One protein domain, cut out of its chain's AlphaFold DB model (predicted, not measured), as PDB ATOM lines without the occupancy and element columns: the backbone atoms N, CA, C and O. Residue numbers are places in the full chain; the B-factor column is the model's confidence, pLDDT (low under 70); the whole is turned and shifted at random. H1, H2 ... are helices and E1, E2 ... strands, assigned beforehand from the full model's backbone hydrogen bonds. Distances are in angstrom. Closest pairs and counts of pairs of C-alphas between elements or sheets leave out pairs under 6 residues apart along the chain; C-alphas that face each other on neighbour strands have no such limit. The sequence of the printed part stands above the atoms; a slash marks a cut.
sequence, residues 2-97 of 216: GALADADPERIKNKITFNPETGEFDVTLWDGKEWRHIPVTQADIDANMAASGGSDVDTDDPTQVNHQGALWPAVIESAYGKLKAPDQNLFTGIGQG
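Overview. This is residues 2 to 97 of the 216 residues of the protein "Calpain catalytic domain-containing protein" of Mycolicibacterium porcinum (UniProt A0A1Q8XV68). A twisted sheet of three strands, E1 to E3, has the longest helix, H4, packed slantwise over one face, and the short helices H3 and H5 pack on H4. H1 and H2 form a small corner off to one side, before E1, and the long link between H3 and H4 loops far out, with residues 61 to 66 sticking out. The printed part has 96 residues, with five named helices and three named strands in the order H1 H2 E1 E2 E3 H3 H4 H5; the sheet runs E1 E2 E3, antiparallel, and the class is mixed, helices and strands. The whole is compact, with a radius of gyration of the C-alphas of 13.4 A and spans of 44 by 35 by 30 A.

Arrangement. Begin with H1, residues 2 to 7, and H2, residues 9 to 13, which touch only at the corner by their link; their closest C-alphas, Ala 5 and Ile 12, are 6.3 A apart. Go on to E1, residues 16 to 19, E2, residues 24 to 30, and E3, residues 35 to 40, a meander, each strand the antiparallel neighbour of the one before. In the hairpin of E1 and E2 find N 19 and O 24 within hydrogen-bond range at 2.8 A; in the hairpin of E2 and E3 find N 40 and O 25 at 2.7 A. Next, H3, residues 42 to 50, only grazes the sheet with residues 42 to 45. H4, residues 72 to 84, is on the sheet at a height of 8.2 A, giving two layers, a helix on one face of a sheet. It lies over E2 and E3, and the closest C-alphas of E3 and H4, Ile 38 and Ala 79, are 5.7 A apart. With residues 74 to 78 alone H4 touches H3, about perpendicular at 79 degrees; the closest C-alphas, Ile 45 and Ala 74, are 5.8 A apart. H5, residues 90 to 94, touches H4, with the C-alphas of Gly 81 and Gly 93 closest at 4.0 A. H1 and H4 are apart. In the five helices every O i to N i+4 pair is within hydrogen-bond range.

Along the chain. Find C-alpha 2 at (-10.183, 5.723, -36.139), where H1 begins; it is 8.6 A long, and H2 6.3 A. E1 measures 9.9 A, E2 19.4 A, E3 15.7 A and H3 12.1 A. Find C-alpha 72 at (-11.730, -0.176, -26.585); from there H4 runs 18.4 A. H5, 6.3 A long, ends at C-alpha 94, (-3.700, 12.854, -23.750).

Size, cuts and confidence. The C-alphas farthest apart, Lys 33 and Thr 63, are 44.2 A apart. The printed part has no cut, and the link from H3 to H4 is long, with 21 residues. Look for pLDDT under 70 at residues 53 to 69 and 91 to 97.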
ATOM      1  N   GLY A   2      -9.251   6.006 -35.028       85.38
ATOM      2  CA  GLY A   2     -10.183   5.723 -36.139       85.38
ATOM      3  C   GLY A   2      -9.523   5.232 -37.436       85.38
ATOM      4  O   GLY A   2      -9.845   4.148 -37.895       85.38
ATOM      5  N   ALA A   3      -8.519   5.947 -37.954       88.50
ATOM      6  CA  ALA A   3      -7.800   5.531 -39.165       88.50
ATOM      7  C   ALA A   3      -7.126   4.154 -39.082       88.50
ATOM      8  O   ALA A   3      -7.044   3.461 -40.086       88.50
ATOM      9  N   LEU A   4      -6.630   3.752 -37.908       89.50
ATOM     10  CA  LEU A   4      -6.044   2.421 -37.740       89.50
ATOM     11  C   LEU A   4      -7.132   1.352 -37.599       89.50
ATOM     12  O   LEU A   4      -6.950   0.261 -38.114       89.50
ATOM     13  N   ALA A   5      -8.253   1.674 -36.948       88.62
ATOM     14  CA  ALA A   5      -9.389   0.765 -36.811       88.62
ATOM     15  C   ALA A   5     -10.013   0.432 -38.171       88.62
ATOM     16  O   ALA A   5     -10.394  -0.707 -38.409       88.62
ATOM     17  N   ASP A   6     -10.099   1.437 -39.042       87.56
ATOM     18  CA  ASP A   6     -10.616   1.311 -40.402       87.56
ATOM     19  C   ASP A   6      -9.667   0.497 -41.293       87.56
ATOM     20  O   ASP A   6     -10.090  -0.407 -42.011       87.56
ATOM     21  N   ALA A   7      -8.365   0.775 -41.199       89.81
ATOM     22  CA  ALA A   7      -7.377   0.167 -42.075       89.81
ATOM     23  C   ALA A   7      -6.964  -1.257 -41.640       89.81
ATOM     24  O   ALA A   7      -6.814  -2.132 -42.489       89.81
ATOM     25  N   ASP A   8      -6.795  -1.501 -40.335       88.81
ATOM     26  CA  ASP A   8      -6.349  -2.780 -39.761       88.81
ATOM     27  C   ASP A   8      -6.924  -2.989 -38.337       88.81
ATOM     28  O   ASP A   8      -6.252  -2.730 -37.326       88.81
ATOM     29  N   PRO A   9      -8.185  -3.451 -38.222       88.75
ATOM     30  CA  PRO A   9      -8.859  -3.607 -36.932       88.75
ATOM     31  C   PRO A   9      -8.204  -4.665 -36.034       88.75
ATOM     32  O   PRO A   9      -8.188  -4.510 -34.808       88.75
ATOM     33  N   GLU A  10      -7.611  -5.716 -36.609       89.94
ATOM     34  CA  GLU A  10      -6.921  -6.743 -35.824       89.94
ATOM     35  C   GLU A  10      -5.666  -6.174 -35.154       89.94
ATOM     36  O   GLU A  10      -5.348  -6.555 -34.030       89.94
ATOM     37  N   ARG A  11      -4.984  -5.193 -35.761       86.50
ATOM     38  CA  ARG A  11      -3.844  -4.528 -35.117       86.50
ATOM     39  C   ARG A  11      -4.238  -3.705 -33.899       86.50
ATOM     40  O   ARG A  11      -3.439  -3.633 -32.972       86.50
ATOM     41  N   ILE A  12      -5.439  -3.123 -33.863       87.69
ATOM     42  CA  ILE A  12      -5.978  -2.499 -32.642       87.69
ATOM     43  C   ILE A  12      -6.327  -3.562 -31.609       87.69
ATOM     44  O   ILE A  12      -5.930  -3.453 -30.455       87.69
ATOM     45  N   LYS A  13      -7.032  -4.613 -32.019       89.94
ATOM     46  CA  LYS A  13      -7.450  -5.689 -31.119       89.94
ATOM     47  C   LYS A  13      -6.261  -6.387 -30.457       89.94
ATOM     48  O   LYS A  13      -6.254  -6.561 -29.246       89.94
ATOM     49  N   ASN A  14      -5.214  -6.685 -31.222       92.38
ATOM     50  CA  ASN A  14      -3.987  -7.320 -30.734       92.38
ATOM     51  C   ASN A  14      -3.170  -6.429 -29.783       92.38
ATOM     52  O   ASN A  14      -2.211  -6.904 -29.182       92.38
ATOM     53  N   LYS A  15      -3.510  -5.140 -29.656       92.69
ATOM     54  CA  LYS A  15      -2.881  -4.234 -28.689       92.69
ATOM     55  C   LYS A  15      -3.466  -4.371 -27.293       92.69
ATOM     56  O   LYS A  15      -2.834  -3.875 -26.372       92.69
ATOM     57  N   ILE A  16      -4.647  -4.973 -27.149       95.19
ATOM     58  CA  ILE A  16      -5.419  -4.990 -25.910       95.19
ATOM     59  C   ILE A  16      -5.573  -6.436 -25.444       95.19
ATOM     60  O   ILE A  16      -6.176  -7.258 -26.129       95.19
ATOM     61  N   THR A  17      -5.079  -6.733 -24.247       95.81
ATOM     62  CA  THR A  17      -5.318  -8.012 -23.568       95.81
ATOM     63  C   THR A  17      -6.096  -7.759 -22.285       95.81
ATOM     64  O   THR A  17      -5.767  -6.842 -21.545       95.81
ATOM     65  N   PHE A  18      -7.130  -8.550 -22.001       94.69
ATOM     66  CA  PHE A  18      -7.875  -8.456 -20.741       94.69
ATOM     67  C   PHE A  18      -7.382  -9.507 -19.746       94.69
ATOM     68  O   PHE A  18      -7.289 -10.687 -20.095       94.69
ATOM     69  N   ASN A  19      -7.097  -9.091 -18.513       92.88
ATOM     70  CA  ASN A  19      -6.766  -9.985 -17.413       92.88
ATOM     71  C   ASN A  19      -8.015 -10.238 -16.542       92.88
ATOM     72  O   ASN A  19      -8.428  -9.346 -15.798       92.88
ATOM     73  N   PRO A  20      -8.607 -11.447 -16.572       92.06
ATOM     74  CA  PRO A  20      -9.811 -11.748 -15.801       92.06
ATOM     75  C   PRO A  20      -9.576 -11.851 -14.287       92.06
ATOM     76  O   PRO A  20     -10.541 -11.782 -13.532       92.06
ATOM     77  N   GLU A  21      -8.333 -12.027 -13.828       91.38
ATOM     78  CA  GLU A  21      -8.020 -12.132 -12.396       91.38
ATOM     79  C   GLU A  21      -8.017 -10.764 -11.711       91.38
ATOM     80  O   GLU A  21      -8.468 -10.637 -10.574       91.38
ATOM     81  N   THR A  22      -7.519  -9.738 -12.406       91.38
ATOM     82  CA  THR A  22      -7.434  -8.366 -11.883       91.38
ATOM     83  C   THR A  22      -8.563  -7.470 -12.383       91.38
ATOM     84  O   THR A  22      -8.841  -6.443 -11.770       91.38
ATOM     85  N   GLY A  23      -9.229  -7.845 -13.481       91.00
ATOM     86  CA  GLY A  23     -10.206  -6.997 -14.164       91.00
ATOM     87  C   GLY A  23      -9.567  -5.840 -14.940       91.00
ATOM     88  O   GLY A  23     -10.261  -4.892 -15.299       91.00
ATOM     89  N   GLU A  24      -8.257  -5.893 -15.181       95.00
ATOM     90  CA  GLU A  24      -7.501  -4.843 -15.868       95.00
ATOM     91  C   GLU A  24      -7.244  -5.202 -17.333       95.00
ATOM     92  O   GLU A  24      -7.151  -6.374 -17.709       95.00
ATOM     93  N   PHE A  25      -7.072  -4.178 -18.164       96.69
ATOM     94  CA  PHE A  25      -6.545  -4.338 -19.513       96.69
ATOM     95  C   PHE A  25      -5.037  -4.087 -19.516       96.69
ATOM     96  O   PHE A  25      -4.555  -3.159 -18.879       96.69
ATOM     97  N   ASP A  26      -4.293  -4.876 -20.276       96.38
ATOM     98  CA  ASP A  26      -2.913  -4.596 -20.644       96.38
ATOM     99  C   ASP A  26      -2.873  -4.109 -22.093       96.38
ATOM    100  O   ASP A  26      -3.351  -4.794 -23.005       96.38
ATOM    101  N   VAL A  27      -2.334  -2.907 -22.298       97.00
ATOM    102  CA  VAL A  27      -2.255  -2.274 -23.616       97.00
ATOM    103  C   VAL A  27      -0.804  -2.112 -24.041       97.00
ATOM    104  O   VAL A  27      -0.010  -1.479 -23.347       97.00
ATOM    105  N   THR A  28      -0.448  -2.623 -25.217       96.69
ATOM    106  CA  THR A  28       0.907  -2.466 -25.764       96.69
ATOM    107  C   THR A  28       1.020  -1.204 -26.620       96.69
ATOM    108  O   THR A  28       0.394  -1.120 -27.670       96.69
ATOM    109  N   LEU A  29       1.856  -0.231 -26.258       95.00
ATOM    110  CA  LEU A  29       2.088   0.990 -27.049       95.00
ATOM    111  C   LEU A  29       3.580   1.252 -27.255       95.00
ATOM    112  O   LEU A  29       4.410   0.845 -26.451       95.00
ATOM    113  N   TRP A  30       3.933   1.937 -28.337       93.25
ATOM    114  CA  TRP A  30       5.308   2.346 -28.608       93.25
ATOM    115  C   TRP A  30       5.621   3.682 -27.930       93.25
ATOM    116  O   TRP A  30       4.922   4.676 -28.140       93.25
ATOM    117  N   ASP A  31       6.694   3.740 -27.143       90.31
ATOM    118  CA  ASP A  31       7.083   4.958 -26.415       90.31
ATOM    119  C   ASP A  31       7.955   5.928 -27.237       90.31
ATOM    120  O   ASP A  31       8.185   7.069 -26.830       90.31
ATOM    121  N   GLY A  32       8.398   5.492 -28.419       88.88
ATOM    122  CA  GLY A  32       9.386   6.171 -29.263       88.88
ATOM    123  C   GLY A  32      10.699   5.393 -29.406       88.88
ATOM    124  O   GLY A  32      11.515   5.746 -30.256       88.88
ATOM    125  N   LYS A  33      10.909   4.347 -28.601       90.75
ATOM    126  CA  LYS A  33      12.125   3.523 -28.554       90.75
ATOM    127  C   LYS A  33      11.834   2.030 -28.467       90.75
ATOM    128  O   LYS A  33      12.568   1.251 -29.070       90.75
ATOM    129  N   GLU A  34      10.816   1.639 -27.708       94.38
ATOM    130  CA  GLU A  34      10.426   0.248 -27.504       94.38
ATOM    131  C   GLU A  34       8.913   0.094 -27.283       94.38
ATOM    132  O   GLU A  34       8.182   1.057 -27.024       94.38
ATOM    133  N   TRP A  35       8.432  -1.144 -27.399       95.44
ATOM    134  CA  TRP A  35       7.060  -1.496 -27.050       95.44
ATOM    135  C   TRP A  35       6.930  -1.612 -25.530       95.44
ATOM    136  O   TRP A  35       7.693  -2.327 -24.882       95.44
ATOM    137  N   ARG A  36       5.947  -0.914 -24.965       96.25
ATOM    138  CA  ARG A  36       5.652  -0.855 -23.535       96.25
ATOM    139  C   ARG A  36       4.279  -1.449 -23.262       96.25
ATOM    140  O   ARG A  36       3.328  -1.150 -23.978       96.25
ATOM    141  N   HIS A  37       4.193  -2.241 -22.202       96.06
ATOM    142  CA  HIS A  37       2.946  -2.748 -21.636       96.06
ATOM    143  C   HIS A  37       2.420  -1.746 -20.610       96.06
ATOM    144  O   HIS A  37       3.148  -1.363 -19.688       96.06
ATOM    145  N   ILE A  38       1.198  -1.266 -20.819       95.69
ATOM    146  CA  ILE A  38       0.565  -0.229 -20.016       95.69
ATOM    147  C   ILE A  38      -0.706  -0.820 -19.401       95.69
ATOM    148  O   ILE A  38      -1.676  -1.040 -20.132       95.69
ATOM    149  N   PRO A  39      -0.738  -1.052 -18.077       95.38
ATOM    150  CA  PRO A  39      -1.949  -1.513 -17.417       95.38
ATOM    151  C   PRO A  39      -2.994  -0.395 -17.421       95.38
ATOM    152  O   PRO A  39      -2.665   0.774 -17.203       95.38
ATOM    153  N   VAL A  40      -4.255  -0.746 -17.626       95.31
ATOM    154  CA  VAL A  40      -5.417   0.145 -17.625       95.31
ATOM    155  C   VAL A  40      -6.466  -0.452 -16.700       95.31
ATOM    156  O   VAL A  40      -6.963  -1.557 -16.915       95.31
ATOM    157  N   THR A  41      -6.785   0.297 -15.653       94.19
ATOM    158  CA  THR A  41      -7.744  -0.096 -14.619       94.19
ATOM    159  C   THR A  41      -9.155   0.370 -14.969       94.19
ATOM    160  O   THR A  41      -9.336   1.261 -15.798       94.19
ATOM    161  N   GLN A  42     -10.169  -0.162 -14.281       90.62
ATOM    162  CA  GLN A  42     -11.534   0.363 -14.402       90.62
ATOM    163  C   GLN A  42     -11.613   1.851 -14.020       90.62
ATOM    164  O   GLN A  42     -12.296   2.616 -14.687       90.62
ATOM    165  N   ALA A  43     -10.854   2.284 -13.009       89.88
ATOM    166  CA  ALA A  43     -10.805   3.691 -12.613       89.88
ATOM    167  C   ALA A  43     -10.221   4.595 -13.714       89.88
ATOM    168  O   ALA A  43     -10.662   5.732 -13.865       89.88
ATOM    169  N   ASP A  44      -9.259   4.092 -14.499       90.50
ATOM    170  CA  ASP A  44      -8.720   4.824 -15.649       90.50
ATOM    171  C   ASP A  44      -9.801   5.023 -16.728       90.50
ATOM    172  O   ASP A  44      -9.970   6.123 -17.255       90.50
ATOM    173  N   ILE A  45     -10.573   3.969 -17.008       87.38
ATOM    174  CA  ILE A  45     -11.683   3.981 -17.970       87.38
ATOM    175  C   ILE A  45     -12.795   4.930 -17.507       87.38
ATOM    176  O   ILE A  45     -13.258   5.759 -18.285       87.38
ATOM    177  N   ASP A  46     -13.195   4.851 -16.238       85.06
ATOM    178  CA  ASP A  46     -14.237   5.709 -15.667       85.06
ATOM    179  C   ASP A  46     -13.821   7.182 -15.706       85.06
ATOM    180  O   ASP A  46     -14.620   8.046 -16.069       85.06
ATOM    181  N   ALA A  47     -12.553   7.474 -15.393       83.94
ATOM    182  CA  ALA A  47     -12.005   8.816 -15.518       83.94
ATOM    183  C   ALA A  47     -12.054   9.303 -16.973       83.94
ATOM    184  O   ALA A  47     -12.482  10.430 -17.213       83.94
ATOM    185  N   ASN A  48     -11.666   8.463 -17.938       83.00
ATOM    186  CA  ASN A  48     -11.729   8.790 -19.362       83.00
ATOM    187  C   ASN A  48     -13.162   9.122 -19.823       83.00
ATOM    188  O   ASN A  48     -13.385  10.166 -20.437       83.00
ATOM    189  N   MET A  49     -14.138   8.285 -19.463       79.75
ATOM    190  CA  MET A  49     -15.548   8.494 -19.814       79.75
ATOM    191  C   MET A  49     -16.136   9.744 -19.150       79.75
ATOM    192  O   MET A  49     -16.837  10.509 -19.804       79.75
ATOM    193  N   ALA A  50     -15.809  10.007 -17.880       79.62
ATOM    194  CA  ALA A  50     -16.288  11.188 -17.153       79.62
ATOM    195  C   ALA A  50     -15.840  12.523 -17.777       79.62
ATOM    196  O   ALA A  50     -16.395  13.574 -17.460       79.62
ATOM    197  N   ALA A  51     -14.838  12.489 -18.652       74.75
ATOM    198  CA  ALA A  51     -14.329  13.643 -19.374       74.75
ATOM    199  C   ALA A  51     -14.719  13.659 -20.859       74.75
ATOM    200  O   ALA A  51     -14.083  14.376 -21.632       74.75
ATOM    201  N   SER A  52     -15.732  12.881 -21.258       74.69
ATOM    202  CA  SER A  52     -16.157  12.760 -22.658       74.69
ATOM    203  C   SER A  52     -15.017  12.315 -23.586       74.69
ATOM    204  O   SER A  52     -14.818  12.862 -24.671       74.69
ATOM    205  N   GLY A  53     -14.218  11.345 -23.122       68.94
ATOM    206  CA  GLY A  53     -13.115  10.750 -23.877       68.94
ATOM    207  C   GLY A  53     -13.569   9.879 -25.055       68.94
ATOM    208  O   GLY A  53     -14.729   9.879 -25.466       68.94
ATOM    209  N   GLY A  54     -12.644   9.100 -25.615       62.91
ATOM    210  CA  GLY A  54     -12.785   8.422 -26.909       62.91
ATOM    211  C   GLY A  54     -13.967   7.453 -27.077       62.91
ATOM    212  O   GLY A  54     -14.217   7.028 -28.204       62.91
ATOM    213  N   SER A  55     -14.682   7.099 -26.004       67.06
ATOM    214  CA  SER A  55     -15.888   6.251 -26.036       67.06
ATOM    215  C   SER A  55     -17.218   7.028 -26.021       67.06
ATOM    216  O   SER A  55     -18.267   6.396 -26.117       67.06
ATOM    217  N   ASP A  56     -17.204   8.365 -25.959       62.22
ATOM    218  CA  ASP A  56     -18.422   9.208 -25.930       62.22
ATOM    219  C   ASP A  56     -19.032   9.454 -27.335       62.22
ATOM    220  O   ASP A  56     -20.173   9.887 -27.481       62.22
ATOM    221  N   VAL A  57     -18.278   9.151 -28.400       56.28
ATOM    222  CA  VAL A  57     -18.543   9.610 -29.783       56.28
ATOM    223  C   VAL A  57     -19.461   8.714 -30.634       56.28
ATOM    224  O   VAL A  57     -19.731   9.061 -31.781       56.28
ATOM    225  N   ASP A  58     -19.943   7.588 -30.101       51.62
ATOM    226  CA  ASP A  58     -20.790   6.610 -30.821       51.62
ATOM    227  C   ASP A  58     -21.985   6.184 -29.940       51.62
ATOM    228  O   ASP A  58     -22.199   5.008 -29.640       51.62
ATOM    229  N   THR A  59     -22.728   7.171 -29.431       50.38
ATOM    230  CA  THR A  59     -23.925   6.953 -28.607       50.38
ATOM    231  C   THR A  59     -25.184   7.284 -29.412       50.38
ATOM    232  O   THR A  59     -25.619   8.428 -29.490       50.38
ATOM    233  N   ASP A  60     -25.803   6.268 -30.012       46.78
ATOM    234  CA  ASP A  60     -27.033   6.437 -30.808       46.78
ATOM    235  C   ASP A  60     -28.286   6.783 -29.958       46.78
ATOM    236  O   ASP A  60     -29.377   6.951 -30.504       46.78
ATOM    237  N   ASP A  61     -28.171   6.911 -28.627       47.16
ATOM    238  CA  ASP A  61     -29.289   7.250 -27.733       47.16
ATOM    239  C   ASP A  61     -28.823   7.984 -26.448       47.16
ATOM    240  O   ASP A  61     -28.220   7.362 -25.567       47.16
ATOM    241  N   PRO A  62     -29.132   9.287 -26.279       47.66
ATOM    242  CA  PRO A  62     -28.764  10.070 -25.095       47.66
ATOM    243  C   PRO A  62     -29.597   9.746 -23.838       47.66
ATOM    244  O   PRO A  62     -29.385  10.364 -22.795       47.66
ATOM    245  N   THR A  63     -30.564   8.821 -23.908       47.31
ATOM    246  CA  THR A  63     -31.450   8.464 -22.783       47.31
ATOM    247  C   THR A  63     -31.062   7.174 -22.055       47.31
ATOM    248  O   THR A  63     -31.666   6.848 -21.028       47.31
ATOM    249  N   GLN A  64     -30.039   6.449 -22.519       46.22
ATOM    250  CA  GLN A  64     -29.575   5.228 -21.858       46.22
ATOM    251  C   GLN A  64     -28.438   5.498 -20.870       46.22
ATOM    252  O   GLN A  64     -27.369   5.968 -21.231       46.22
ATOM    253  N   VAL A  65     -28.656   5.099 -19.615       42.94
ATOM    254  CA  VAL A  65     -27.710   5.232 -18.485       42.94
ATOM    255  C   VAL A  65     -26.486   4.298 -18.621       42.94
ATOM    256  O   VAL A  65     -25.554   4.378 -17.831       42.94
ATOM    257  N   ASN A  66     -26.465   3.440 -19.647       45.31
ATOM    258  CA  ASN A  66     -25.304   2.666 -20.083       45.31
ATOM    259  C   ASN A  66     -25.047   2.969 -21.563       45.31
ATOM    260  O   ASN A  66     -25.540   2.261 -22.442       45.31
ATOM    261  N   HIS A  67     -24.302   4.042 -21.813       49.66
ATOM    262  CA  HIS A  67     -23.794   4.461 -23.118       49.66
ATOM    263  C   HIS A  67     -22.992   3.316 -23.773       49.66
ATOM    264  O   HIS A  67     -21.826   3.107 -23.457       49.66
ATOM    265  N   GLN A  68     -23.613   2.526 -24.654       52.56
ATOM    266  CA  GLN A  68     -23.006   1.338 -25.286       52.56
ATOM    267  C   GLN A  68     -22.092   1.689 -26.476       52.56
ATOM    268  O   GLN A  68     -22.085   0.994 -27.490       52.56
ATOM    269  N   GLY A  69     -21.293   2.750 -26.352       60.22
ATOM    270  CA  GLY A  69     -20.139   2.937 -27.225       60.22
ATOM    271  C   GLY A  69     -19.134   1.803 -26.999       60.22
ATOM    272  O   GLY A  69     -19.055   1.222 -25.912       60.22
ATOM    273  N   ALA A  70     -18.354   1.449 -28.019       76.38
ATOM    274  CA  ALA A  70     -17.298   0.461 -27.834       76.38
ATOM    275  C   ALA A  70     -16.318   0.937 -26.737       76.38
ATOM    276  O   ALA A  70     -15.943   2.107 -26.706       76.38
ATOM    277  N   LEU A  71     -15.892   0.038 -25.841       84.38
ATOM    278  CA  LEU A  71     -15.022   0.379 -24.700       84.38
ATOM    279  C   LEU A  71     -13.546   0.550 -25.093       84.38
ATOM    280  O   LEU A  71     -12.781   1.263 -24.445       84.38
ATOM    281  N   TRP A  72     -13.128  -0.127 -26.161       88.50
ATOM    282  CA  TRP A  72     -11.730  -0.176 -26.585       88.50
ATOM    283  C   TRP A  72     -11.084   1.205 -26.853       88.50
ATOM    284  O   TRP A  72      -9.887   1.322 -26.578       88.50
ATOM    285  N   PRO A  73     -11.788   2.258 -27.334       88.06
ATOM    286  CA  PRO A  73     -11.208   3.589 -27.479       88.06
ATOM    287  C   PRO A  73     -10.792   4.184 -26.133       88.06
ATOM    288  O   PRO A  73      -9.653   4.634 -26.022       88.06
ATOM    289  N   ALA A  74     -11.647   4.119 -25.104       88.12
ATOM    290  CA  ALA A  74     -11.312   4.580 -23.755       88.12
ATOM    291  C   ALA A  74     -10.128   3.803 -23.160       88.12
ATOM    292  O   ALA A  74      -9.255   4.395 -22.523       88.12
ATOM    293  N   VAL A  75     -10.043   2.491 -23.415       92.75
ATOM    294  CA  VAL A  75      -8.909   1.659 -22.975       92.75
ATOM    295  C   VAL A  75      -7.595   2.129 -23.609       92.75
ATOM    296  O   VAL A  75      -6.613   2.362 -22.902       92.75
ATOM    297  N   ILE A  76      -7.563   2.321 -24.933       92.81
ATOM    298  CA  ILE A  76      -6.350   2.775 -25.630       92.81
ATOM    299  C   ILE A  76      -5.994   4.216 -25.263       92.81
ATOM    300  O   ILE A  76      -4.817   4.521 -25.068       92.81
ATOM    301  N   GLU A  77      -6.977   5.108 -25.168       88.88
ATOM    302  CA  GLU A  77      -6.745   6.511 -24.823       88.88
ATOM    303  C   GLU A  77      -6.193   6.658 -23.402       88.88
ATOM    304  O   GLU A  77      -5.232   7.400 -23.186       88.88
ATOM    305  N   SER A  78      -6.712   5.873 -22.453       91.81
ATOM    306  CA  SER A  78      -6.183   5.801 -21.089       91.81
ATOM    307  C   SER A  78      -4.735   5.312 -21.074       91.81
ATOM    308  O   SER A  78      -3.871   5.949 -20.465       91.81
ATOM    309  N   ALA A  79      -4.427   4.233 -21.802       93.62
ATOM    310  CA  ALA A  79      -3.057   3.743 -21.933       93.62
ATOM    311  C   ALA A  79      -2.118   4.794 -22.547       93.62
ATOM    312  O   ALA A  79      -0.990   4.972 -22.085       93.62
ATOM    313  N   TYR A  80      -2.580   5.523 -23.566       91.12
ATOM    314  CA  TYR A  80      -1.802   6.590 -24.191       91.12
ATOM    315  C   TYR A  80      -1.532   7.743 -23.216       91.12
ATOM    316  O   TYR A  80      -0.395   8.210 -23.126       91.12
ATOM    317  N   GLY A  81      -2.540   8.159 -22.442       89.12
ATOM    318  CA  GLY A  81      -2.386   9.162 -21.388       89.12
ATOM    319  C   GLY A  81      -1.312   8.766 -20.374       89.12
ATOM    320  O   GLY A  81      -0.376   9.531 -20.136       89.12
ATOM    321  N   LYS A  82      -1.372   7.530 -19.862       91.19
ATOM    322  CA  LYS A  82      -0.367   6.985 -18.929       91.19
ATOM    323  C   LYS A  82       1.020   6.899 -19.557       91.19
ATOM    324  O   LYS A  82       2.008   7.218 -18.910       91.19
ATOM    325  N   LEU A  83       1.119   6.515 -20.829       90.69
ATOM    326  CA  LEU A  83       2.399   6.464 -21.536       90.69
ATOM    327  C   LEU A  83       3.056   7.850 -21.646       90.69
ATOM    328  O   LEU A  83       4.276   7.967 -21.542       90.69
ATOM    329  N   LYS A  84       2.265   8.898 -21.902       85.75
ATOM    330  CA  LYS A  84       2.777  10.261 -22.104       85.75
ATOM    331  C   LYS A  84       3.006  11.027 -20.808       85.75
ATOM    332  O   LYS A  84       3.880  11.892 -20.785       85.75
ATOM    333  N   ALA A  85       2.269  10.705 -19.753       84.56
ATOM    334  CA  ALA A  85       2.404  11.344 -18.453       84.56
ATOM    335  C   ALA A  85       2.204  10.320 -17.314       84.56
ATOM    336  O   ALA A  85       1.171  10.345 -16.647       84.56
ATOM    337  N   PRO A  86       3.182   9.421 -17.073       78.94
ATOM    338  CA  PRO A  86       3.029   8.260 -16.183       78.94
ATOM    339  C   PRO A  86       2.726   8.598 -14.718       78.94
ATOM    340  O   PRO A  86       2.155   7.766 -14.019       78.94
ATOM    341  N   ASP A  87       3.045   9.818 -14.281       80.56
ATOM    342  CA  ASP A  87       2.854  10.286 -12.902       80.56
ATOM    343  C   ASP A  87       1.822  11.421 -12.788       80.56
ATOM    344  O   ASP A  87       1.771  12.136 -11.786       80.56
ATOM    345  N   GLN A  88       1.032  11.649 -13.838       77.69
ATOM    346  CA  GLN A  88       0.047  12.729 -13.878       77.69
ATOM    347  C   GLN A  88      -1.353  12.180 -14.131       77.69
ATOM    348  O   GLN A  88      -1.550  10.994 -14.389       77.69
ATOM    349  N   ASN A  89      -2.355  13.057 -14.057       72.88
ATOM    350  CA  ASN A  89      -3.686  12.675 -14.499       72.88
ATOM    351  C   ASN A  89      -3.670  12.328 -16.004       72.88
ATOM    352  O   ASN A  89      -2.908  12.902 -16.787       72.88
ATOM    353  N   LEU A  90      -4.550  11.407 -16.406       71.81
ATOM    354  CA  LEU A  90      -4.662  10.923 -17.790       71.81
ATOM    355  C   LEU A  90      -4.741  12.070 -18.808       71.81
ATOM    356  O   LEU A  90      -4.117  12.024 -19.866       71.81
ATOM    357  N   PHE A  91      -5.455  13.136 -18.448       69.38
ATOM    358  CA  PHE A  91      -5.706  14.294 -19.304       69.38
ATOM    359  C   PHE A  91      -4.458  15.082 -19.668       69.38
ATOM    360  O   PHE A  91      -4.365  15.578 -20.791       69.38
ATOM    361  N   THR A  92      -3.481  15.177 -18.762       64.00
ATOM    362  CA  THR A  92      -2.234  15.867 -19.106       64.00
ATOM    363  C   THR A  92      -1.435  15.074 -20.142       64.00
ATOM    364  O   THR A  92      -0.789  15.669 -21.000       64.00
ATOM    365  N   GLY A  93      -1.534  13.741 -20.122       57.59
ATOM    366  CA  GLY A  93      -0.884  12.869 -21.101       57.59
ATOM    367  C   GLY A  93      -1.583  12.805 -22.464       57.59
ATOM    368  O   GLY A  93      -0.906  12.733 -23.488       57.59
ATOM    369  N   ILE A  94      -2.918  12.854 -22.497       63.44
ATOM    370  CA  ILE A  94      -3.700  12.854 -23.750       63.44
ATOM    371  C   ILE A  94      -3.489  14.173 -24.519       63.44
ATOM    372  O   ILE A  94      -3.378  14.168 -25.747       63.44
ATOM    373  N   GLY A  95      -3.320  15.282 -23.789       58.06
ATOM    374  CA  GLY A  95      -3.029  16.606 -24.337       58.06
ATOM    375  C   GLY A  95      -4.260  17.307 -24.927       58.06
ATOM    376  O   GLY A  95      -5.180  16.677 -25.432       58.06
ATOM    377  N   GLN A  96      -4.267  18.644 -24.910       55.84
ATOM    378  CA  GLN A  96      -5.295  19.475 -25.569       55.84
ATOM    379  C   GLN A  96      -4.945  19.793 -27.037       55.84
ATOM    380  O   GLN A  96      -5.271  20.855 -27.560       55.84
ATOM    381  N   GLY A  97      -4.203  18.894 -27.686       57.22
ATOM    382  CA  GLY A  97      -3.626  19.097 -29.012       57.22
ATOM    383  C   GLY A  97      -2.323  18.319 -29.174       57.22
ATOM    384  O   GLY A  97      -1.424  18.395 -28.338       57.22
TER     385      GLY A  97